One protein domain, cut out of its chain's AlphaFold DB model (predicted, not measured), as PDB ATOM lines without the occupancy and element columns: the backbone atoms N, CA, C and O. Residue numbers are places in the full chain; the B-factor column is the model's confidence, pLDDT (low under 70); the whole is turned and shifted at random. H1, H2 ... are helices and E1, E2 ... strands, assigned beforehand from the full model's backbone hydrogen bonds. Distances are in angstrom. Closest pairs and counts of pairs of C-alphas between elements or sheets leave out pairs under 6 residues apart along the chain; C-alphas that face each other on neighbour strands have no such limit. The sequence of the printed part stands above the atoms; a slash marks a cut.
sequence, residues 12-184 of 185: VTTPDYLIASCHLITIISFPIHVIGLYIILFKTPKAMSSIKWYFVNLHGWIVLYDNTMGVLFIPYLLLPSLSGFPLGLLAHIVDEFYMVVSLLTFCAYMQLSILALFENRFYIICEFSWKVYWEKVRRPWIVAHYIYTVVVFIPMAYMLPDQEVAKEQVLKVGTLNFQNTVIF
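This is residues 12 to 184 of the 185 residues of an uncharacterized protein of Caenorhabditis tropicalis (UniProt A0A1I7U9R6). Four long helices, H1 to H4, stand side by side in a row, each next one running back along the one before, with a small two-strand hairpin, E1 and E2, by the end of H2 and the beginning of H3. H5 leaves from that same end, and residues 171 to 184 stick out. The printed part has 173 residues, in the order H1 H2 E1 E2 H3 H4 H5, mostly helix, with one antiparallel sheet, E1 - E2. It is loose, radius of gyration of the C-alphas 21.6 A, and elongated, spanning 70 by 37 by 34 A.

E1, residues 75 to 78, and E2, residues 83 to 86, are antiparallel at 151 degrees; N 76 and O 85 are 3.0 A apart, within hydrogen-bond range. H3, residues 96 to 125, touches H2, residues 46 to 73, closest at C-alphas Ser 113 and Leu 58, 4.9 A, at a shallow tilt of 17 degrees, opposite ways. H2 forms a helical hairpin with H1, residues 15 to 42, closest at C-alphas Gly 70 and Cys 22, 4.8 A. H3 forms another with H4, residues 131 to 159, closest at C-alphas Ala 116 and Ile 142, 6.8 A. H5, residues 163 to 182, is apart from H4. Every O i to N i+4 pair is within hydrogen-bond range in H3 and H5, but 22 of 24 in H1, 19 of 24 in H2 and 17 of 25 in H4.

H1 begins at C-alpha 15 (-90.114, 14.099, 38.184) and measures 40.0 A; H2 measures 38.4 A, H3 43.8 A, H4 41.3 A. H5, 28.8 A, ends at C-alpha 182 (-111.861, 14.538, 21.002). E1 measures 9.7 A, E2 10.6 A.

The farthest C-alphas, of Lys 46 and Ile 183, are 72.3 A apart. The printed part has no cut and no long link. Residues 160 to 184 are under pLDDT 70.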
ATOM      1  N   VAL A  12     -85.847  15.875  30.864       82.00
ATOM      2  CA  VAL A  12     -85.966  17.151  31.596       82.00
ATOM      3  C   VAL A  12     -87.373  17.458  32.121       82.00
ATOM      4  O   VAL A  12     -87.524  18.305  32.995       82.00
ATOM      5  N   THR A  13     -88.405  16.797  31.596       77.44
ATOM      6  CA  THR A  13     -89.802  16.987  32.011       77.44
ATOM      7  C   THR A  13     -90.226  15.966  33.075       77.44
ATOM      8  O   THR A  13     -91.336  16.046  33.605       77.44
ATOM      9  N   THR A  14     -89.371  14.991  33.403       84.31
ATOM     10  CA  THR A  14     -89.707  13.934  34.361       84.31
ATOM     11  C   THR A  14     -89.529  14.403  35.810       84.31
ATOM     12  O   THR A  14     -88.674  15.247  36.100       84.31
ATOM     13  N   PRO A  15     -90.311  13.850  36.755       84.69
ATOM     14  CA  PRO A  15     -90.114  14.099  38.184       84.69
ATOM     15  C   PRO A  15     -88.717  13.674  38.662       84.69
ATOM     16  O   PRO A  15     -88.123  14.364  39.487       84.69
ATOM     17  N   ASP A  16     -88.147  12.609  38.091       86.94
ATOM     18  CA  ASP A  16     -86.806  12.118  38.440       86.94
ATOM     19  C   ASP A  16     -85.714  13.156  38.151       86.94
ATOM     20  O   ASP A  16     -84.799  13.348  38.958       86.94
ATOM     21  N   TYR A  17     -85.826  13.878  37.029       88.19
ATOM     22  CA  TYR A  17     -84.903  14.962  36.705       88.19
ATOM     23  C   TYR A  17     -85.003  16.118  37.702       88.19
ATOM     24  O   TYR A  17     -83.973  16.655  38.118       88.19
ATOM     25  N   LEU A  18     -86.222  16.485  38.118       88.25
ATOM     26  CA  LEU A  18     -86.428  17.521  39.129       88.25
ATOM     27  C   LEU A  18     -85.792  17.120  40.465       88.25
ATOM     28  O   LEU A  18     -85.026  17.899  41.026       88.25
ATOM     29  N   ILE A  19     -86.056  15.898  40.940       89.56
ATOM     30  CA  ILE A  19     -85.503  15.375  42.197       89.56
ATOM     31  C   ILE A  19     -83.972  15.398  42.158       89.56
ATOM     32  O   ILE A  19     -83.332  15.960  43.049       89.56
ATOM     33  N   ALA A  20     -83.376  14.845  41.097       90.25
ATOM     34  CA  ALA A  20     -81.927  14.820  40.927       90.25
ATOM     35  C   ALA A  20     -81.326  16.234  40.900       90.25
ATOM     36  O   ALA A  20     -80.292  16.483  41.527       90.25
ATOM     37  N   SER A  21     -81.987  17.175  40.220       91.44
ATOM     38  CA  SER A  21     -81.540  18.567  40.137       91.44
ATOM     39  C   SER A  21     -81.613  19.269  41.495       91.44
ATOM     40  O   SER A  21     -80.641  19.897  41.910       91.44
ATOM     41  N   CYS A  22     -82.723  19.123  42.224       91.69
ATOM     42  CA  CYS A  22     -82.897  19.684  43.564       91.69
ATOM     43  C   CYS A  22     -81.860  19.141  44.556       91.69
ATOM     44  O   CYS A  22     -81.244  19.917  45.292       91.69
ATOM     45  N   HIS A  23     -81.598  17.834  44.540       91.00
ATOM     46  CA  HIS A  23     -80.562  17.235  45.377       91.00
ATOM     47  C   HIS A  23     -79.163  17.741  45.018       91.00
ATOM     48  O   HIS A  23     -78.405  18.106  45.915       91.00
ATOM     49  N   LEU A  24     -78.828  17.837  43.728       92.69
ATOM     50  CA  LEU A  24     -77.540  18.368  43.280       92.69
ATOM     51  C   LEU A  24     -77.343  19.828  43.710       92.69
ATOM     52  O   LEU A  24     -76.287  20.176  44.238       92.69
ATOM     53  N   ILE A  25     -78.372  20.666  43.550       93.25
ATOM     54  CA  ILE A  25     -78.354  22.057  44.019       93.25
ATOM     55  C   ILE A  25     -78.139  22.098  45.533       93.25
ATOM     56  O   ILE A  25     -77.302  22.860  46.007       93.25
ATOM     57  N   THR A  26     -78.831  21.248  46.294       92.56
ATOM     58  CA  THR A  26     -78.715  21.223  47.759       92.56
ATOM     59  C   THR A  26     -77.329  20.776  48.218       92.56
ATOM     60  O   THR A  26     -76.762  21.389  49.121       92.56
ATOM     61  N   ILE A  27     -76.734  19.772  47.567       93.62
ATOM     62  CA  ILE A  27     -75.370  19.301  47.855       93.62
ATOM     63  C   ILE A  27     -74.350  20.434  47.684       93.62
ATOM     64  O   ILE A  27     -73.424  20.551  48.484       93.62
ATOM     65  N   ILE A  28     -74.526  21.283  46.669       94.19
ATOM     66  CA  ILE A  28     -73.655  22.439  46.422       94.19
ATOM     67  C   ILE A  28     -73.991  23.601  47.368       94.19
ATOM     68  O   ILE A  28     -73.088  24.278  47.859       94.19
ATOM     69  N   SER A  29     -75.271  23.835  47.658       93.81
ATOM     70  CA  SER A  29     -75.719  24.947  48.503       93.81
ATOM     71  C   SER A  29     -75.361  24.743  49.973       93.81
ATOM     72  O   SER A  29     -74.963  25.683  50.659       93.81
ATOM     73  N   PHE A  30     -75.428  23.509  50.476       91.94
ATOM     74  CA  PHE A  30     -75.135  23.191  51.873       91.94
ATOM     75  C   PHE A  30     -73.759  23.694  52.360       91.94
ATOM     76  O   PHE A  30     -73.720  24.432  53.350       91.94
ATOM     77  N   PRO A  31     -72.622  23.404  51.691       94.06
ATOM     78  CA  PRO A  31     -71.329  23.947  52.105       94.06
ATOM     79  C   PRO A  31     -71.280  25.477  52.003       94.06
ATOM     80  O   PRO A  31     -70.669  26.122  52.856       94.06
ATOM     81  N   ILE A  32     -71.963  26.078  51.024       95.19
ATOM     82  CA  ILE A  32     -72.064  27.539  50.897       95.19
ATOM     83  C   ILE A  32     -72.802  28.129  52.104       95.19
ATOM     84  O   ILE A  32     -72.346  29.121  52.671       95.19
ATOM     85  N   HIS A  33     -73.888  27.505  52.562       94.88
ATOM     86  CA  HIS A  33     -74.599  27.931  53.765       94.88
ATOM     87  C   HIS A  33     -73.737  27.829  55.026       94.88
ATOM     88  O   HIS A  33     -73.790  28.730  55.868       94.88
ATOM     89  N   VAL A  34     -72.923  26.777  55.157       94.81
ATOM     90  CA  VAL A  34     -71.985  26.621  56.281       94.81
ATOM     91  C   VAL A  34     -70.923  27.722  56.254       94.81
ATOM     92  O   VAL A  34     -70.677  28.369  57.275       94.81
ATOM     93  N   ILE A  35     -70.338  27.996  55.084       95.56
ATOM     94  CA  ILE A  35     -69.370  29.088  54.899       95.56
ATOM     95  C   ILE A  35     -70.025  30.444  55.192       95.56
ATOM     96  O   ILE A  35     -69.444  31.268  55.898       95.56
ATOM     97  N   GLY A  36     -71.244  30.673  54.704       94.06
ATOM     98  CA  GLY A  36     -72.010  31.892  54.956       94.06
ATOM     99  C   GLY A  36     -72.242  32.118  56.449       94.06
ATOM    100  O   GLY A  36     -71.938  33.194  56.964       94.06
ATOM    101  N   LEU A  37     -72.674  31.082  57.173       94.88
ATOM    102  CA  LEU A  37     -72.859  31.150  58.621       94.88
ATOM    103  C   LEU A  37     -71.538  31.446  59.345       94.88
ATOM    104  O   LEU A  37     -71.498  32.291  60.241       94.88
ATOM    105  N   TYR A  38     -70.441  30.808  58.927       94.38
ATOM    106  CA  TYR A  38     -69.106  31.076  59.462       94.38
ATOM    107  C   TYR A  38     -68.686  32.539  59.254       94.38
ATOM    108  O   TYR A  38     -68.239  33.203  60.193       94.38
ATOM    109  N   ILE A  39     -68.877  33.092  58.054       93.81
ATOM    110  CA  ILE A  39     -68.566  34.496  57.758       93.81
ATOM    111  C   ILE A  39     -69.413  35.427  58.638       93.81
ATOM    112  O   ILE A  39     -68.871  36.337  59.269       93.81
ATOM    113  N   ILE A  40     -70.720  35.173  58.759       93.25
ATOM    114  CA  ILE A  40     -71.620  35.984  59.590       93.25
ATOM    115  C   ILE A  40     -71.176  35.959  61.061       93.25
ATOM    116  O   ILE A  40     -71.141  36.998  61.728       93.25
ATOM    117  N   LEU A  41     -70.798  34.798  61.594       91.00
ATOM    118  CA  LEU A  41     -70.424  34.673  63.001       91.00
ATOM    119  C   LEU A  41     -69.030  35.227  63.313       91.00
ATOM    120  O   LEU A  41     -68.877  35.906  64.333       91.00
ATOM    121  N   PHE A  42     -68.038  34.978  62.458       89.19
ATOM    122  CA  PHE A  42     -66.628  35.236  62.773       89.19
ATOM    123  C   PHE A  42     -66.020  36.435  62.039       89.19
ATOM    124  O   PHE A  42     -65.035  36.995  62.516       89.19
ATOM    125  N   LYS A  43     -66.585  36.858  60.901       91.12
ATOM    126  CA  LYS A  43     -66.068  37.987  60.105       91.12
ATOM    127  C   LYS A  43     -66.899  39.265  60.220       91.12
ATOM    128  O   LYS A  43     -66.427  40.309  59.778       91.12
ATOM    129  N   THR A  44     -68.077  39.228  60.849       88.19
ATOM    130  CA  THR A  44     -68.875  40.444  61.091       88.19
ATOM    131  C   THR A  44     -68.122  41.423  62.008       88.19
ATOM    132  O   THR A  44     -67.829  41.070  63.157       88.19
ATOM    133  N   PRO A  45     -67.825  42.660  61.554       84.00
ATOM    134  CA  PRO A  45     -67.083  43.645  62.341       84.00
ATOM    135  C   PRO A  45     -67.813  44.060  63.625       84.00
ATOM    136  O   PRO A  45     -69.040  44.170  63.646       84.00
ATOM    137  N   LYS A  46     -67.056  44.399  64.682       77.44
ATOM    138  CA  LYS A  46     -67.617  44.852  65.975       77.44
ATOM    139  C   LYS A  46     -68.512  46.093  65.853       77.44
ATOM    140  O   LYS A  46     -69.484  46.200  66.590       77.44
ATOM    141  N   ALA A  47     -68.235  46.980  64.894       75.88
ATOM    142  CA  ALA A  47     -69.061  48.160  64.607       75.88
ATOM    143  C   ALA A  47     -70.496  47.813  64.153       75.88
ATOM    144  O   ALA A  47     -71.390  48.646  64.237       75.88
ATOM    145  N   MET A  48     -70.733  46.579  63.694       80.50
ATOM    146  CA  MET A  48     -72.035  46.076  63.244       80.50
ATOM    147  C   MET A  48     -72.599  44.995  64.182       80.50
ATOM    148  O   MET A  48     -73.407  44.159  63.777       80.50
ATOM    149  N   SER A  49     -72.208  45.009  65.459       80.31
ATOM    150  CA  SER A  49     -72.656  44.017  66.448       80.31
ATOM    151  C   SER A  49     -74.181  43.969  66.603       80.31
ATOM    152  O   SER A  49     -74.744  42.883  66.722       80.31
ATOM    153  N   SER A  50     -74.862  45.117  66.513       81.12
ATOM    154  CA  SER A  50     -76.324  45.203  66.633       81.12
ATOM    155  C   SER A  50     -77.080  44.496  65.503       81.12
ATOM    156  O   SER A  50     -78.189  44.027  65.744       81.12
ATOM    157  N   ILE A  51     -76.523  44.421  64.286       87.88
ATOM    158  CA  ILE A  51     -77.195  43.784  63.137       87.88
ATOM    159  C   ILE A  51     -76.805  42.313  62.966       87.88
ATOM    160  O   ILE A  51     -77.500  41.564  62.286       87.88
ATOM    161  N   LYS A  52     -75.723  41.875  63.620       90.56
ATOM    162  CA  LYS A  52     -75.204  40.505  63.532       90.56
ATOM    163  C   LYS A  52     -76.295  39.455  63.763       90.56
ATOM    164  O   LYS A  52     -76.434  38.535  62.967       90.56
ATOM    165  N   TRP A  53     -77.095  39.620  64.814       91.06
ATOM    166  CA  TRP A  53     -78.161  38.670  65.149       91.06
ATOM    167  C   TRP A  53     -79.309  38.655  64.135       91.06
ATOM    168  O   TRP A  53     -79.883  37.598  63.902       91.06
ATOM    169  N   TYR A  54     -79.590  39.778  63.467       92.81
ATOM    170  CA  TYR A  54     -80.571  39.820  62.377       92.81
ATOM    171  C   TYR A  54     -80.079  39.040  61.155       92.81
ATOM    172  O   TYR A  54     -80.860  38.307  60.556       92.81
ATOM    173  N   PHE A  55     -78.785  39.131  60.824       94.06
ATOM    174  CA  PHE A  55     -78.185  38.311  59.766       94.06
ATOM    175  C   PHE A  55     -78.192  36.822  60.110       94.06
ATOM    176  O   PHE A  55     -78.483  36.014  59.238       94.06
ATOM    177  N   VAL A  56     -77.912  36.454  61.364       94.81
ATOM    178  CA  VAL A  56     -77.987  35.052  61.807       94.81
ATOM    179  C   VAL A  56     -79.420  34.527  61.716       94.81
ATOM    180  O   VAL A  56     -79.623  33.443  61.180       94.81
ATOM    181  N   ASN A  57     -80.409  35.294  62.189       95.12
ATOM    182  CA  ASN A  57     -81.821  34.918  62.100       95.12
ATOM    183  C   ASN A  57     -82.256  34.738  60.638       95.12
ATOM    184  O   ASN A  57     -82.780  33.689  60.281       95.12
ATOM    185  N   LEU A  58     -81.960  35.719  59.779       95.94
ATOM    186  CA  LEU A  58     -82.238  35.639  58.345       95.94
ATOM    187  C   LEU A  58     -81.589  34.407  57.701       95.94
ATOM    188  O   LEU A  58     -82.266  33.652  57.011       95.94
ATOM    189  N   HIS A  59     -80.296  34.185  57.952       96.56
ATOM    190  CA  HIS A  59     -79.569  33.044  57.399       96.56
ATOM    191  C   HIS A  59     -80.154  31.714  57.875       96.56
ATOM    192  O   HIS A  59     -80.283  30.792  57.080       96.56
ATOM    193  N   GLY A  60     -80.570  31.623  59.140       96.25
ATOM    194  CA  GLY A  60     -81.252  30.446  59.677       96.25
ATOM    195  C   GLY A  60     -82.521  30.100  58.895       96.25
ATOM    196  O   GLY A  60     -82.679  28.956  58.474       96.25
ATOM    197  N   TRP A  61     -83.385  31.084  58.634       96.62
ATOM    198  CA  TRP A  61     -84.614  30.860  57.863       96.62
ATOM    199  C   TRP A  61     -84.357  30.527  56.393       96.62
ATOM    200  O   TRP A  61     -85.051  29.670  55.856       96.62
ATOM    201  N   ILE A  62     -83.341  31.131  55.765       95.81
ATOM    202  CA  ILE A  62     -82.917  30.779  54.397       95.81
ATOM    203  C   ILE A  62     -82.483  29.310  54.340       95.81
ATOM    204  O   ILE A  62     -82.987  28.548  53.524       95.81
ATOM    205  N   VAL A  63     -81.600  28.890  55.249       95.31
ATOM    206  CA  VAL A  63     -81.099  27.507  55.297       95.31
ATOM    207  C   VAL A  63     -82.234  26.513  55.535       95.31
ATOM    208  O   VAL A  63     -82.262  25.455  54.909       95.31
ATOM    209  N   LEU A  64     -83.173  26.827  56.431       94.00
ATOM    210  CA  LEU A  64     -84.338  25.975  56.677       94.00
ATOM    211  C   LEU A  64     -85.230  25.863  55.438       94.00
ATOM    212  O   LEU A  64     -85.627  24.756  55.075       94.00
ATOM    213  N   TYR A  65     -85.516  26.983  54.775       94.12
ATOM    214  CA  TYR A  65     -86.333  27.015  53.566       94.12
ATOM    215  C   TYR A  65     -85.690  26.222  52.416       94.12
ATOM    216  O   TYR A  65     -86.329  25.324  51.863       94.12
ATOM    217  N   ASP A  66     -84.411  26.471  52.121       92.44
ATOM    218  CA  ASP A  66     -83.695  25.843  51.006       92.44
ATOM    219  C   ASP A  66     -83.561  24.325  51.191       92.44
ATOM    220  O   ASP A  66     -83.845  23.559  50.269       92.44
ATOM    221  N   ASN A  67     -83.210  23.856  52.396       91.06
ATOM    222  CA  ASN A  67     -83.114  22.415  52.666       91.06
ATOM    223  C   ASN A  67     -84.486  21.724  52.649       91.06
ATOM    224  O   ASN A  67     -84.599  20.573  52.216       91.06
ATOM    225  N   THR A  68     -85.541  22.421  53.085       89.94
ATOM    226  CA  THR A  68     -86.905  21.885  53.019       89.94
ATOM    227  C   THR A  68     -87.337  21.703  51.565       89.94
ATOM    228  O   THR A  68     -87.809  20.629  51.196       89.94
ATOM    229  N   MET A  69     -87.101  22.703  50.713       88.56
ATOM    230  CA  MET A  69     -87.413  22.642  49.281       88.56
ATOM    231  C   MET A  69     -86.560  21.629  48.517       88.56
ATOM    232  O   MET A  69     -87.074  20.956  47.630       88.56
ATOM    233  N   GLY A  70     -85.273  21.519  48.844       85.75
ATOM    234  CA  GLY A  70     -84.309  20.747  48.060       85.75
ATOM    235  C   GLY A  70     -84.178  19.265  48.426       85.75
ATOM    236  O   GLY A  70     -83.645  18.487  47.632       85.75
ATOM    237  N   VAL A  71     -84.652  18.857  49.610       85.06
ATOM    238  CA  VAL A  71     -84.530  17.467  50.100       85.06
ATOM    239  C   VAL A  71     -85.840  16.922  50.660       85.06
ATOM    240  O   VAL A  71     -86.218  15.791  50.357       85.06
ATOM    241  N   LEU A  72     -86.528  17.698  51.501       84.00
ATOM    242  CA  LEU A  72     -87.634  17.176  52.306       84.00
ATOM    243  C   LEU A  72     -88.976  17.164  51.568       84.00
ATOM    244  O   LEU A  72     -89.710  16.187  51.694       84.00
ATOM    245  N   PHE A  73     -89.283  18.221  50.812       83.19
ATOM    246  CA  PHE A  73     -90.583  18.421  50.165       83.19
ATOM    247  C   PHE A  73     -90.530  18.267  48.641       83.19
ATOM    248  O   PHE A  73     -91.348  17.530  48.105       83.19
ATOM    249  N   ILE A  74     -89.569  18.916  47.965       86.50
ATOM    250  CA  ILE A  74     -89.423  18.991  46.495       86.50
ATOM    251  C   ILE A  74     -90.791  19.147  45.792       86.50
ATOM    252  O   ILE A  74     -91.397  18.150  45.393       86.50
ATOM    253  N   PRO A  75     -91.305  20.383  45.636       84.50
ATOM    254  CA  PRO A  75     -92.611  20.592  45.023       84.50
ATOM    255  C   PRO A  75     -92.576  20.271  43.532       84.50
ATOM    256  O   PRO A  75     -91.860  20.922  42.769       84.50
ATOM    257  N   TYR A  76     -93.413  19.332  43.100       83.38
ATOM    258  CA  TYR A  76     -93.696  19.127  41.686       83.38
ATOM    259  C   TYR A  76     -94.980  19.859  41.319       83.38
ATOM    260  O   TYR A  76     -96.049  19.487  41.791       83.38
ATOM    261  N   LEU A  77     -94.883  20.913  40.507       83.25
ATOM    262  CA  LEU A  77     -96.030  21.727  40.101       83.25
ATOM    263  C   LEU A  77     -96.511  21.335  38.702       83.25
ATOM    264  O   LEU A  77     -95.762  21.388  37.729       83.25
ATOM    265  N   LEU A  78     -97.796  21.018  38.602       77.69
ATOM    266  CA  LEU A  78     -98.518  20.810  37.356       77.69
ATOM    267  C   LEU A  78     -99.169  22.135  36.939       77.69
ATOM    268  O   LEU A  78    -100.108  22.624  37.572       77.69
ATOM    269  N   LEU A  79     -98.659  22.735  35.867       76.38
ATOM    270  CA  LEU A  79     -99.252  23.918  35.242       76.38
ATOM    271  C   LEU A  79    -100.184  23.488  34.096       76.38
ATOM    272  O   LEU A  79     -99.865  22.520  33.404       76.38
ATOM    273  N   PRO A  80    -101.315  24.183  33.856       74.25
ATOM    274  CA  PRO A  80    -101.752  25.461  34.438       74.25
ATOM    275  C   PRO A  80    -102.639  25.338  35.687       74.25
ATOM    276  O   PRO A  80    -103.039  26.359  36.239       74.25
ATOM    277  N   SER A  81    -102.963  24.123  36.136       72.44
ATOM    278  CA  SER A  81    -103.864  23.901  37.277       72.44
ATOM    279  C   SER A  81    -103.316  24.421  38.610       72.44
ATOM    280  O   SER A  81    -104.069  24.474  39.578       72.44
ATOM    281  N   LEU A  82    -102.026  24.791  38.665       73.38
ATOM    282  CA  LEU A  82    -101.302  25.192  39.877       73.38
ATOM    283  C   LEU A  82    -101.470  24.163  41.010       73.38
ATOM    284  O   LEU A  82    -101.428  24.492  42.191       73.38
ATOM    285  N   SER A  83    -101.675  22.904  40.629       74.50
ATOM    286  CA  SER A  83    -101.730  21.769  41.538       74.50
ATOM    287  C   SER A  83    -100.326  21.215  41.682       74.50
ATOM    288  O   SER A  83     -99.623  21.090  40.680       74.50
ATOM    289  N   GLY A  84     -99.919  20.849  42.887       76.06
ATOM    290  CA  GLY A  84     -98.642  20.187  43.097       76.06
ATOM    291  C   GLY A  84     -98.777  18.964  43.974       76.06
ATOM    292  O   GLY A  84     -99.835  18.743  44.550       76.06
ATOM    293  N   PHE A  85     -97.712  18.176  44.019       78.44
ATOM    294  CA  PHE A  85     -97.538  17.122  45.006       78.44
ATOM    295  C   PHE A  85     -96.062  17.051  45.430       78.44
ATOM    296  O   PHE A  85     -95.174  17.374  44.628       78.44
ATOM    297  N   PRO A  86     -95.776  16.676  46.686       84.00
ATOM    298  CA  PRO A  86     -94.416  16.510  47.178       84.00
ATOM    299  C   PRO A  86     -93.744  15.271  46.595       84.00
ATOM    300  O   PRO A  86     -94.334  14.194  46.550       84.00
ATOM    301  N   LEU A  87     -92.473  15.412  46.222       81.62
ATOM    302  CA  LEU A  87     -91.604  14.312  45.787       81.62
ATOM    303  C   LEU A  87     -90.451  14.024  46.767       81.62
ATOM    304  O   LEU A  87     -89.636  13.138  46.519       81.62
ATOM    305  N   GLY A  88     -90.333  14.795  47.850       81.19
ATOM    306  CA  GLY A  88     -89.221  14.698  48.794       81.19
ATOM    307  C   GLY A  88     -89.336  13.559  49.815       81.19
ATOM    308  O   GLY A  88     -90.323  12.827  49.881       81.19
ATOM    309  N   LEU A  89     -88.310  13.431  50.664       78.81
ATOM    310  CA  LEU A  89     -88.162  12.313  51.609       78.81
ATOM    311  C   LEU A  89     -89.336  12.166  52.593       78.81
ATOM    312  O   LEU A  89     -89.642  11.059  53.034       78.81
ATOM    313  N   LEU A  90     -89.991  13.271  52.961       78.19
ATOM    314  CA  LEU A  90     -91.086  13.236  53.928       78.19
ATOM    315  C   LEU A  90     -92.426  12.824  53.308       78.19
ATOM    316  O   LEU A  90     -93.367  12.615  54.073       78.19
ATOM    317  N   ALA A  91     -92.540  12.726  51.975       77.00
ATOM    318  CA  ALA A  91     -93.822  12.629  51.257       77.00
ATOM    319  C   ALA A  91     -94.705  11.449  51.701       77.00
ATOM    320  O   ALA A  91     -95.918  11.481  51.532       77.00
ATOM    321  N   HIS A  92     -94.107  10.415  52.296       74.75
ATOM    322  CA  HIS A  92     -94.812   9.224  52.776       74.75
ATOM    323  C   HIS A  92     -95.067   9.204  54.290       74.75
ATOM    324  O   HIS A  92     -95.681   8.267  54.792       74.75
ATOM    325  N   ILE A  93     -94.554  10.190  55.028       81.19
ATOM    326  CA  ILE A  93     -94.548  10.211  56.500       81.19
ATOM    327  C   ILE A  93     -95.456  11.318  57.035       81.19
ATOM    328  O   ILE A  93     -96.122  11.134  58.051       81.19
ATOM    329  N   VAL A  94     -95.456  12.476  56.377       83.88
ATOM    330  CA  VAL A  94     -96.190  13.666  56.812       83.88
ATOM    331  C   VAL A  94     -97.268  13.981  55.785       83.88
ATOM    332  O   VAL A  94     -97.043  13.844  54.587       83.88
ATOM    333  N   ASP A  95     -98.430  14.413  56.265       83.31
ATOM    334  CA  ASP A  95     -99.508  14.864  55.392       83.31
ATOM    335  C   ASP A  95     -99.061  16.068  54.547       83.31
ATOM    336  O   ASP A  95     -98.398  16.989  55.044       83.31
ATOM    337  N   GLU A  96     -99.436  16.063  53.270       80.06
ATOM    338  CA  GLU A  96     -99.069  17.098  52.306       80.06
ATOM    339  C   GLU A  96     -99.478  18.496  52.782       80.06
ATOM    340  O   GLU A  96     -98.722  19.458  52.603       80.06
ATOM    341  N   PHE A  97    -100.617  18.610  53.469       82.06
ATOM    342  CA  PHE A  97    -101.083  19.871  54.028       82.06
ATOM    343  C   PHE A  97    -100.051  20.491  54.982       82.06
ATOM    344  O   PHE A  97     -99.671  21.658  54.831       82.06
ATOM    345  N   TYR A  98     -99.541  19.713  55.943       83.50
ATOM    346  CA  TYR A  98     -98.564  20.213  56.914       83.50
ATOM    347  C   TYR A  98     -97.240  20.585  56.249       83.50
ATOM    348  O   TYR A  98     -96.579  21.538  56.671       83.50
ATOM    349  N   MET A  99     -96.861  19.880  55.186       85.50
ATOM    350  CA  MET A  99     -95.663  20.214  54.427       85.50
ATOM    351  C   MET A  99     -95.795  21.558  53.718       85.50
ATOM    352  O   MET A  99     -94.927  22.414  53.883       85.50
ATOM    353  N   VAL A 100     -96.895  21.776  52.993       85.38
ATOM    354  CA  VAL A 100     -97.159  23.038  52.290       85.38
ATOM    355  C   VAL A 100     -97.222  24.198  53.281       85.38
ATOM    356  O   VAL A 100     -96.568  25.221  53.076       85.38
ATOM    357  N   VAL A 101     -97.936  24.033  54.398       87.69
ATOM    358  CA  VAL A 101     -98.015  25.067  55.441       87.69
ATOM    359  C   VAL A 101     -96.645  25.368  56.040       87.69
ATOM    360  O   VAL A 101     -96.297  26.540  56.207       87.69
ATOM    361  N   SER A 102     -95.839  24.346  56.342       88.19
ATOM    362  CA  SER A 102     -94.494  24.553  56.891       88.19
ATOM    363  C   SER A 102     -93.579  25.289  55.908       88.19
ATOM    364  O   SER A 102     -92.902  26.241  56.298       88.19
ATOM    365  N   LEU A 103     -93.639  24.941  54.619       89.94
ATOM    366  CA  LEU A 103     -92.886  25.607  53.564       89.94
ATOM    367  C   LEU A 103     -93.268  27.088  53.432       89.94
ATOM    368  O   LEU A 103     -92.395  27.962  53.416       89.94
ATOM    369  N   LEU A 104     -94.571  27.380  53.362       90.25
ATOM    370  CA  LEU A 104     -95.078  28.751  53.283       90.25
ATOM    371  C   LEU A 104     -94.701  29.557  54.532       90.25
ATOM    372  O   LEU A 104     -94.336  30.730  54.425       90.25
ATOM    373  N   THR A 105     -94.716  28.919  55.702       91.94
ATOM    374  CA  THR A 105     -94.300  29.535  56.967       91.94
ATOM    375  C   THR A 105     -92.813  29.888  56.958       91.94
ATOM    376  O   THR A 105     -92.455  31.011  57.312       91.94
ATOM    377  N   PHE A 106     -91.933  28.987  56.506       93.75
ATOM    378  CA  PHE A 106     -90.501  29.280  56.383       93.75
ATOM    379  C   PHE A 106     -90.225  30.411  55.388       93.75
ATOM    380  O   PHE A 106     -89.423  31.298  55.684       93.75
ATOM    381  N   CYS A 107     -90.937  30.439  54.258       93.81
ATOM    382  CA  CYS A 107     -90.854  31.536  53.294       93.81
ATOM    383  C   CYS A 107     -91.266  32.878  53.923       93.81
ATOM    384  O   CYS A 107     -90.546  33.874  53.817       93.81
ATOM    385  N   ALA A 108     -92.385  32.902  54.650       94.88
ATOM    386  CA  ALA A 108     -92.862  34.101  55.330       94.88
ATOM    387  C   ALA A 108     -91.891  34.574  56.429       94.88
ATOM    388  O   ALA A 108     -91.595  35.765  56.524       94.88
ATOM    389  N   TYR A 109     -91.326  33.665  57.226       95.50
ATOM    390  CA  TYR A 109     -90.331  34.017  58.245       95.50
ATOM    391  C   TYR A 109     -89.007  34.502  57.663       95.50
ATOM    392  O   TYR A 109     -88.398  35.424  58.217       95.50
ATOM    393  N   MET A 110     -88.586  33.966  56.518       96.12
ATOM    394  CA  MET A 110     -87.463  34.516  55.764       96.12
ATOM    395  C   MET A 110     -87.750  35.972  55.367       96.12
ATOM    396  O   MET A 110     -86.943  36.856  55.658       96.12
ATOM    397  N   GLN A 111     -88.918  36.259  54.782       95.75
ATOM    398  CA  GLN A 111     -89.314  37.622  54.406       95.75
ATOM    399  C   GLN A 111     -89.397  38.566  55.617       95.75
ATOM    400  O   GLN A 111     -88.878  39.682  55.567       95.75
ATOM    401  N   LEU A 112     -89.972  38.115  56.734       96.44
ATOM    402  CA  LEU A 112     -90.021  38.893  57.975       96.44
ATOM    403  C   LEU A 112     -88.632  39.139  58.569       96.44
ATOM    404  O   LEU A 112     -88.392  40.190  59.164       96.44
ATOM    405  N   SER A 113     -87.691  38.216  58.386       96.44
ATOM    406  CA  SER A 113     -86.295  38.407  58.791       96.44
ATOM    407  C   SER A 113     -85.595  39.472  57.953       96.44
ATOM    408  O   SER A 113     -84.854  40.291  58.499       96.44
ATOM    409  N   ILE A 114     -85.868  39.502  56.645       96.00
ATOM    410  CA  ILE A 114     -85.397  40.562  55.744       96.00
ATOM    411  C   ILE A 114     -85.980  41.910  56.180       96.00
ATOM    412  O   ILE A 114     -85.243  42.884  56.341       96.00
ATOM    413  N   LEU A 115     -87.288  41.964  56.439       96.25
ATOM    414  CA  LEU A 115     -87.971  43.165  56.917       96.25
ATOM    415  C   LEU A 115     -87.390  43.655  58.250       96.25
ATOM    416  O   LEU A 115     -87.093  44.840  58.377       96.25
ATOM    417  N   ALA A 116     -87.143  42.763  59.212       95.38
ATOM    418  CA  ALA A 116     -86.525  43.111  60.491       95.38
ATOM    419  C   ALA A 116     -85.102  43.678  60.321       95.38
ATOM    420  O   ALA A 116     -84.707  44.610  61.023       95.38
ATOM    421  N   LEU A 117     -84.332  43.151  59.365       95.06
ATOM    422  CA  LEU A 117     -83.004  43.662  59.030       95.06
ATOM    423  C   LEU A 117     -83.076  45.084  58.463       95.06
ATOM    424  O   LEU A 117     -82.327  45.962  58.910       95.06
ATOM    425  N   PHE A 118     -83.972  45.321  57.501       94.62
ATOM    426  CA  PHE A 118     -84.177  46.646  56.916       94.62
ATOM    427  C   PHE A 118     -84.716  47.646  57.934       94.62
ATOM    428  O   PHE A 118     -84.211  48.763  58.002       94.62
ATOM    429  N   GLU A 119     -85.666  47.241  58.773       94.69
ATOM    430  CA  GLU A 119     -86.204  48.066  59.852       94.69
ATOM    431  C   GLU A 119     -85.095  48.461  60.840       94.69
ATOM    432  O   GLU A 119     -84.966  49.631  61.204       94.69
ATOM    433  N   ASN A 120     -84.197  47.531  61.183       92.94
ATOM    434  CA  ASN A 120     -83.055  47.835  62.035       92.94
ATOM    435  C   ASN A 120     -82.058  48.809  61.396       92.94
ATOM    436  O   ASN A 120     -81.539  49.691  62.080       92.94
ATOM    437  N   ARG A 121     -81.793  48.682  60.091       92.38
ATOM    438  CA  ARG A 121     -80.961  49.646  59.352       92.38
ATOM    439  C   ARG A 121     -81.620  51.019  59.280       92.38
ATOM    440  O   ARG A 121     -80.946  52.013  59.532       92.38
ATOM    441  N   PHE A 122     -82.914  51.058  58.983       92.38
ATOM    442  CA  PHE A 122     -83.706  52.279  58.915       92.38
ATOM    443  C   PHE A 122     -83.668  53.035  60.247       92.38
ATOM    444  O   PHE A 122     -83.332  54.214  60.268       92.38
ATOM    445  N   TYR A 123     -83.896  52.342  61.366       92.25
ATOM    446  CA  TYR A 123     -83.848  52.943  62.700       92.25
ATOM    447  C   TYR A 123     -82.488  53.576  63.041       92.25
ATOM    448  O   TYR A 123     -82.432  54.626  63.682       92.25
ATOM    449  N   ILE A 124     -81.388  52.939  62.625       90.75
ATOM    450  CA  ILE A 124     -80.027  53.420  62.901       90.75
ATOM    451  C   ILE A 124     -79.676  54.639  62.036       90.75
ATOM    452  O   ILE A 124     -79.044  55.565  62.533       90.75
ATOM    453  N   ILE A 125     -80.046  54.627  60.752       91.50
ATOM    454  CA  ILE A 125     -79.593  55.623  59.767       91.50
ATOM    455  C   ILE A 125     -80.499  56.856  59.737       91.50
ATOM    456  O   ILE A 125     -80.011  57.974  59.588       91.50
ATOM    457  N   CYS A 126     -81.813  56.668  59.840       92.69
ATOM    458  CA  CYS A 126     -82.778  57.745  59.660       92.69
ATOM    459  C   CYS A 126     -83.091  58.454  60.983       92.69
ATOM    460  O   CYS A 126     -83.226  57.826  62.039       92.69
ATOM    461  N   GLU A 127     -83.263  59.772  60.907       92.31
ATOM    462  CA  GLU A 127     -83.698  60.619  62.015       92.31
ATOM    463  C   GLU A 127     -85.082  61.183  61.690       92.31
ATOM    464  O   GLU A 127     -85.315  61.677  60.586       92.31
ATOM    465  N   PHE A 128     -86.028  61.061  62.619       91.88
ATOM    466  CA  PHE A 128     -87.413  61.473  62.409       91.88
ATOM    467  C   PHE A 128     -88.084  61.840  63.736       91.88
ATOM    468  O   PHE A 128     -87.733  61.320  64.793       91.88
ATOM    469  N   SER A 129     -89.087  62.717  63.689       93.44
ATOM    470  CA  SER A 129     -89.698  63.351  64.875       93.44
ATOM    471  C   SER A 129     -90.300  62.381  65.902       93.44
ATOM    472  O   SER A 129     -90.354  62.684  67.089       93.44
ATOM    473  N   TRP A 130     -90.732  61.200  65.465       93.50
ATOM    474  CA  TRP A 130     -91.408  60.182  66.272       93.50
ATOM    475  C   TRP A 130     -90.513  58.970  66.613       93.50
ATOM    476  O   TRP A 130     -91.010  57.929  67.041       93.50
ATOM    477  N   LYS A 131     -89.183  59.096  66.478       92.50
ATOM    478  CA  LYS A 131     -88.202  58.008  66.693       92.50
ATOM    479  C   LYS A 131     -88.244  57.402  68.092       92.50
ATOM    480  O   LYS A 131     -88.227  56.182  68.223       92.50
ATOM    481  N   VAL A 132     -88.405  58.236  69.120       92.00
ATOM    482  CA  VAL A 132     -88.523  57.806  70.528       92.00
ATOM    483  C   VAL A 132     -89.766  56.939  70.760       92.00
ATOM    484  O   VAL A 132     -89.752  56.011  71.568       92.00
ATOM    485  N   TYR A 133     -90.859  57.226  70.049       94.06
ATOM    486  CA  TYR A 133     -92.058  56.393  70.090       94.06
ATOM    487  C   TYR A 133     -91.839  55.088  69.317       94.06
ATOM    488  O   TYR A 133     -92.124  54.004  69.833       94.06
ATOM    489  N   TRP A 134     -91.264  55.179  68.113       94.69
ATOM    490  CA  TRP A 134     -90.982  54.016  67.273       94.69
ATOM    491  C   TRP A 134     -90.040  53.009  67.944       94.69
ATOM    492  O   TRP A 134     -90.270  51.808  67.846       94.69
ATOM    493  N   GLU A 135     -89.044  53.463  68.708       92.69
ATOM    494  CA  GLU A 135     -88.139  52.592  69.472       92.69
ATOM    495  C   GLU A 135     -88.882  51.626  70.409       92.69
ATOM    496  O   GLU A 135     -88.497  50.460  70.541       92.69
ATOM    497  N   LYS A 136     -89.978  52.087  71.024       93.44
ATOM    498  CA  LYS A 136     -90.801  51.280  71.934       93.44
ATOM    499  C   LYS A 136     -91.714  50.314  71.180       93.44
ATOM    500  O   LYS A 136     -91.938  49.199  71.642       93.44
ATOM    501  N   VAL A 137     -92.230  50.733  70.023       95.69
ATOM    502  CA  VAL A 137     -93.236  49.983  69.251       95.69
ATOM    503  C   VAL A 137     -92.617  48.974  68.284       95.69
ATOM    504  O   VAL A 137     -93.210  47.922  68.051       95.69
ATOM    505  N   ARG A 138     -91.413  49.225  67.759       93.94
ATOM    506  CA  ARG A 138     -90.806  48.414  66.690       93.94
ATOM    507  C   ARG A 138     -90.641  46.937  67.039       93.94
ATOM    508  O   ARG A 138     -90.946  46.077  66.221       93.94
ATOM    509  N   ARG A 139     -90.186  46.613  68.258       92.06
ATOM    510  CA  ARG A 139     -89.954  45.213  68.661       92.06
ATOM    511  C   ARG A 139     -91.278  44.452  68.822       92.06
ATOM    512  O   ARG A 139     -91.402  43.406  68.191       92.06
ATOM    513  N   PRO A 140     -92.279  44.966  69.572       95.94
ATOM    514  CA  PRO A 140     -93.621  44.383  69.577       95.94
ATOM    515  C   PRO A 140     -94.232  44.263  68.181       95.94
ATOM    516  O   PRO A 140     -94.845  43.247  67.883       95.94
ATOM    517  N   TRP A 141     -94.032  45.261  67.317       95.81
ATOM    518  CA  TRP A 141     -94.542  45.253  65.948       95.81
ATOM    519  C   TRP A 141     -93.952  44.104  65.122       95.81
ATOM    520  O   TRP A 141     -94.716  43.351  64.522       95.81
ATOM    521  N   ILE A 142     -92.630  43.892  65.158       94.56
ATOM    522  CA  ILE A 142     -91.994  42.741  64.492       94.56
ATOM    523  C   ILE A 142     -92.535  41.430  65.072       94.56
ATOM    524  O   ILE A 142     -92.965  40.564  64.318       94.56
ATOM    525  N   VAL A 143     -92.567  41.280  66.401       94.69
ATOM    526  CA  VAL A 143     -93.063  40.054  67.054       94.69
ATOM    527  C   VAL A 143     -94.515  39.760  66.669       94.69
ATOM    528  O   VAL A 143     -94.850  38.619  66.359       94.69
ATOM    529  N   ALA A 144     -95.366  40.784  66.612       96.06
ATOM    530  CA  ALA A 144     -96.750  40.648  66.182       96.06
ATOM    531  C   ALA A 144     -96.860  40.147  64.735       96.06
ATOM    532  O   ALA A 144     -97.737  39.335  64.461       96.06
ATOM    533  N   HIS A 145     -95.959  40.552  63.832       94.94
ATOM    534  CA  HIS A 145     -95.940  40.033  62.460       94.94
ATOM    535  C   HIS A 145     -95.590  38.544  62.414       94.94
ATOM    536  O   HIS A 145     -96.261  37.796  61.709       94.94
ATOM    537  N   TYR A 146     -94.609  38.095  63.203       92.38
ATOM    538  CA  TYR A 146     -94.282  36.665  63.300       92.38
ATOM    539  C   TYR A 146     -95.472  35.844  63.814       92.38
ATOM    540  O   TYR A 146     -95.788  34.797  63.256       92.38
ATOM    541  N   ILE A 147     -96.169  36.332  64.844       94.25
ATOM    542  CA  ILE A 147     -97.364  35.662  65.380       94.25
ATOM    543  C   ILE A 147     -98.490  35.659  64.341       94.25
ATOM    544  O   ILE A 147     -99.117  34.627  64.109       94.25
ATOM    545  N   TYR A 148     -98.729  36.799  63.692       93.25
ATOM    546  CA  TYR A 148     -99.761  36.949  62.672       93.25
ATOM    547  C   TYR A 148     -99.571  35.959  61.519       93.25
ATOM    548  O   TYR A 148    -100.542  35.339  61.096       93.25
ATOM    549  N   THR A 149     -98.332  35.739  61.070       90.69
ATOM    550  CA  THR A 149     -98.019  34.730  60.049       90.69
ATOM    551  C   THR A 149     -98.544  33.348  60.431       90.69
ATOM    552  O   THR A 149     -99.218  32.720  59.623       90.69
ATOM    553  N   VAL A 150     -98.312  32.888  61.665       87.50
ATOM    554  CA  VAL A 150     -98.823  31.583  62.125       87.50
ATOM    555  C   VAL A 150    -100.346  31.566  62.135       87.50
ATOM    556  O   VAL A 150    -100.958  30.616  61.656       87.50
ATOM    557  N   VAL A 151    -100.964  32.632  62.647       89.75
ATOM    558  CA  VAL A 151    -102.424  32.731  62.767       89.75
ATOM    559  C   VAL A 151    -103.107  32.692  61.400       89.75
ATOM    560  O   VAL A 151    -104.140  32.045  61.269       89.75
ATOM    561  N   VAL A 152    -102.529  33.319  60.373       88.12
ATOM    562  CA  VAL A 152    -103.082  33.325  59.007       88.12
ATOM    563  C   VAL A 152    -103.096  31.932  58.373       88.12
ATOM    564  O   VAL A 152    -103.985  31.638  57.575       88.12
ATOM    565  N   PHE A 153    -102.167  31.052  58.745       82.12
ATOM    566  CA  PHE A 153    -102.146  29.681  58.234       82.12
ATOM    567  C   PHE A 153    -103.103  28.732  58.975       82.12
ATOM    568  O   PHE A 153    -103.428  27.674  58.441       82.12
ATOM    569  N   ILE A 154    -103.633  29.105  60.147       82.31
ATOM    570  CA  ILE A 154    -104.609  28.281  60.886       82.31
ATOM    571  C   ILE A 154    -105.919  28.093  60.093       82.31
ATOM    572  O   ILE A 154    -106.336  26.949  59.932       82.31
ATOM    573  N   PRO A 155    -106.572  29.144  59.550       81.88
ATOM    574  CA  PRO A 155    -107.761  28.988  58.712       81.88
ATOM    575  C   PRO A 155    -107.550  28.082  57.502       81.88
ATOM    576  O   PRO A 155    -108.480  27.390  57.102       81.88
ATOM    577  N   MET A 156    -106.336  28.050  56.940       75.62
ATOM    578  CA  MET A 156    -106.011  27.168  55.818       75.62
ATOM    579  C   MET A 156    -106.255  25.696  56.194       75.62
ATOM    580  O   MET A 156    -106.829  24.967  55.398       75.62
ATOM    581  N   ALA A 157    -105.961  25.291  57.435       74.31
ATOM    582  CA  ALA A 157    -106.217  23.930  57.921       74.31
ATOM    583  C   ALA A 157    -107.699  23.546  57.968       74.31
ATOM    584  O   ALA A 157    -108.030  22.374  57.848       74.31
ATOM    585  N   TYR A 158    -108.589  24.524  58.142       76.88
ATOM    586  CA  TYR A 158    -110.030  24.284  58.243       76.88
ATOM    587  C   TYR A 158    -110.769  24.471  56.914       76.88
ATOM    588  O   TYR A 158    -111.899  24.013  56.778       76.88
ATOM    589  N   MET A 159    -110.156  25.171  55.954       72.62
ATOM    590  CA  MET A 159    -110.768  25.519  54.668       72.62
ATOM    591  C   MET A 159    -110.369  24.580  53.528       72.62
ATOM    592  O   MET A 159    -110.981  24.654  52.462       72.62
ATOM    593  N   LEU A 160    -109.350  23.727  53.706       66.38
ATOM    594  CA  LEU A 160    -108.999  22.763  52.669       66.38
ATOM    595  C   LEU A 160    -110.078  21.673  52.566       66.38
ATOM    596  O   LEU A 160    -110.363  21.006  53.562       66.38
ATOM    597  N   PRO A 161    -110.671  21.469  51.374       62.06
ATOM    598  CA  PRO A 161    -111.499  20.302  51.132       62.06
ATOM    599  C   PRO A 161    -110.638  19.041  51.220       62.06
ATOM    600  O   PRO A 161    -109.446  19.071  50.907       62.06
ATOM    601  N   ASP A 162    -111.262  17.940  51.631       66.75
ATOM    602  CA  ASP A 162    -110.617  16.634  51.741       66.75
ATOM    603  C   ASP A 162    -109.859  16.304  50.443       66.75
ATOM    604  O   ASP A 162    -110.414  16.389  49.338       66.75
ATOM    605  N   GLN A 163    -108.565  16.003  50.559       62.59
ATOM    606  CA  GLN A 163    -107.646  15.969  49.420       62.59
ATOM    607  C   GLN A 163    -108.046  14.903  48.387       62.59
ATOM    608  O   GLN A 163    -107.821  15.070  47.186       62.59
ATOM    609  N   GLU A 164    -108.709  13.838  48.835       66.00
ATOM    610  CA  GLU A 164    -109.258  12.791  47.972       66.00
ATOM    611  C   GLU A 164    -110.371  13.316  47.049       66.00
ATOM    612  O   GLU A 164    -110.407  12.985  45.861       66.00
ATOM    613  N   VAL A 165    -111.213  14.232  47.539       64.69
ATOM    614  CA  VAL A 165    -112.263  14.878  46.735       64.69
ATOM    615  C   VAL A 165    -111.639  15.785  45.673       64.69
ATOM    616  O   VAL A 165    -112.080  15.793  44.522       64.69
ATOM    617  N   ALA A 166    -110.571  16.510  46.021       65.12
ATOM    618  CA  ALA A 166    -109.859  17.375  45.080       65.12
ATOM    619  C   ALA A 166    -109.179  16.573  43.953       65.12
ATOM    620  O   ALA A 166    -109.276  16.950  42.781       65.12
ATOM    621  N   LYS A 167    -108.553  15.431  44.276       67.62
ATOM    622  CA  LYS A 167    -107.977  14.511  43.277       67.62
ATOM    623  C   LYS A 167    -109.045  14.001  42.306       67.62
ATOM    624  O   LYS A 167    -108.834  14.026  41.093       67.62
ATOM    625  N   GLU A 168    -110.211  13.597  42.817       65.81
ATOM    626  CA  GLU A 168    -111.326  13.124  41.989       65.81
ATOM    627  C   GLU A 168    -111.851  14.225  41.049       65.81
ATOM    628  O   GLU A 168    -112.149  13.970  39.880       65.81
ATOM    629  N   GLN A 169    -111.917  15.471  41.524       65.75
ATOM    630  CA  GLN A 169    -112.329  16.616  40.711       65.75
ATOM    631  C   GLN A 169    -111.325  16.943  39.599       65.75
ATOM    632  O   GLN A 169    -111.743  17.162  38.460       65.75
ATOM    633  N   VAL A 170    -110.018  16.926  39.884       64.69
ATOM    634  CA  VAL A 170    -108.977  17.139  38.861       64.69
ATOM    635  C   VAL A 170    -109.032  16.044  37.793       64.69
ATOM    636  O   VAL A 170    -108.973  16.352  36.603       64.69
ATOM    637  N   LEU A 171    -109.231  14.781  38.187       67.12
ATOM    638  CA  LEU A 171    -109.401  13.668  37.248       67.12
ATOM    639  C   LEU A 171    -110.653  13.841  36.378       67.12
ATOM    640  O   LEU A 171    -110.583  13.655  35.163       67.12
ATOM    641  N   LYS A 172    -111.786  14.259  36.957       65.69
ATOM    642  CA  LYS A 172    -113.016  14.546  36.198       65.69
ATOM    643  C   LYS A 172    -112.821  15.686  35.199       65.69
ATOM    644  O   LYS A 172    -113.189  15.530  34.038       65.69
ATOM    645  N   VAL A 173    -112.204  16.797  35.604       67.38
ATOM    646  CA  VAL A 173    -111.923  17.942  34.714       67.38
ATOM    647  C   VAL A 173    -110.939  17.559  33.607       67.38
ATOM    648  O   VAL A 173    -111.163  17.901  32.446       67.38
ATOM    649  N   GLY A 174    -109.886  16.804  33.929       59.16
ATOM    650  CA  GLY A 174    -108.946  16.268  32.942       59.16
ATOM    651  C   GLY A 174    -109.636  15.363  31.920       59.16
ATOM    652  O   GLY A 174    -109.405  15.501  30.721       59.16
ATOM    653  N   THR A 175    -110.552  14.505  32.374       58.41
ATOM    654  CA  THR A 175    -111.331  13.603  31.509       58.41
ATOM    655  C   THR A 175    -112.330  14.365  30.631       58.41
ATOM    656  O   THR A 175    -112.451  14.067  29.445       58.41
ATOM    657  N   LEU A 176    -112.997  15.392  31.171       57.56
ATOM    658  CA  LEU A 176    -113.932  16.249  30.428       57.56
ATOM    659  C   LEU A 176    -113.223  17.100  29.370       57.56
ATOM    660  O   LEU A 176    -113.722  17.228  28.256       57.56
ATOM    661  N   ASN A 177    -112.041  17.641  29.676       53.94
ATOM    662  CA  ASN A 177    -111.222  18.337  28.683       53.94
ATOM    663  C   ASN A 177    -110.718  17.376  27.599       53.94
ATOM    664  O   ASN A 177    -110.688  17.749  26.428       53.94
ATOM    665  N   PHE A 178    -110.395  16.127  27.948       51.47
ATOM    666  CA  PHE A 178    -110.043  15.106  26.961       51.47
ATOM    667  C   PHE A 178    -111.234  14.755  26.057       51.47
ATOM    668  O   PHE A 178    -111.084  14.703  24.841       51.47
ATOM    669  N   GLN A 179    -112.436  14.592  26.620       49.56
ATOM    670  CA  GLN A 179    -113.654  14.371  25.835       49.56
ATOM    671  C   GLN A 179    -113.977  15.571  24.937       49.56
ATOM    672  O   GLN A 179    -114.217  15.382  23.751       49.56
ATOM    673  N   ASN A 180    -113.898  16.801  25.443       49.34
ATOM    674  CA  ASN A 180    -114.153  17.994  24.634       49.34
ATOM    675  C   ASN A 180    -113.105  18.200  23.531       49.34
ATOM    676  O   ASN A 180    -113.457  18.685  22.467       49.34
ATOM    677  N   THR A 181    -111.850  17.785  23.725       48.44
ATOM    678  CA  THR A 181    -110.810  17.874  22.678       48.44
ATOM    679  C   THR A 181    -110.961  16.780  21.610       48.44
ATOM    680  O   THR A 181    -110.538  16.969  20.477       48.44
ATOM    681  N   VAL A 182    -111.594  15.648  21.940       47.47
ATOM    682  CA  VAL A 182    -111.861  14.538  21.002       47.47
ATOM    683  C   VAL A 182    -113.214  14.691  20.278       47.47
ATOM    684  O   VAL A 182    -113.434  14.050  19.255       47.47
ATOM    685  N   ILE A 183    -114.117  15.549  20.772       42.91
ATOM    686  CA  ILE A 183    -115.474  15.756  20.221       42.91
ATOM    687  C   ILE A 183    -115.571  16.993  19.298       42.91
ATOM    688  O   ILE A 183    -116.621  17.220  18.702       42.91
ATOM    689  N   PHE A 184    -114.492  17.754  19.088       33.53
ATOM    690  CA  PHE A 184    -114.425  18.690  17.957       33.53
ATOM    691  C   PHE A 184    -113.793  17.986  16.739       33.53
ATOM    692  O   PHE A 184    -112.579  17.777  16.750       33.53
TER     693      PHE A 184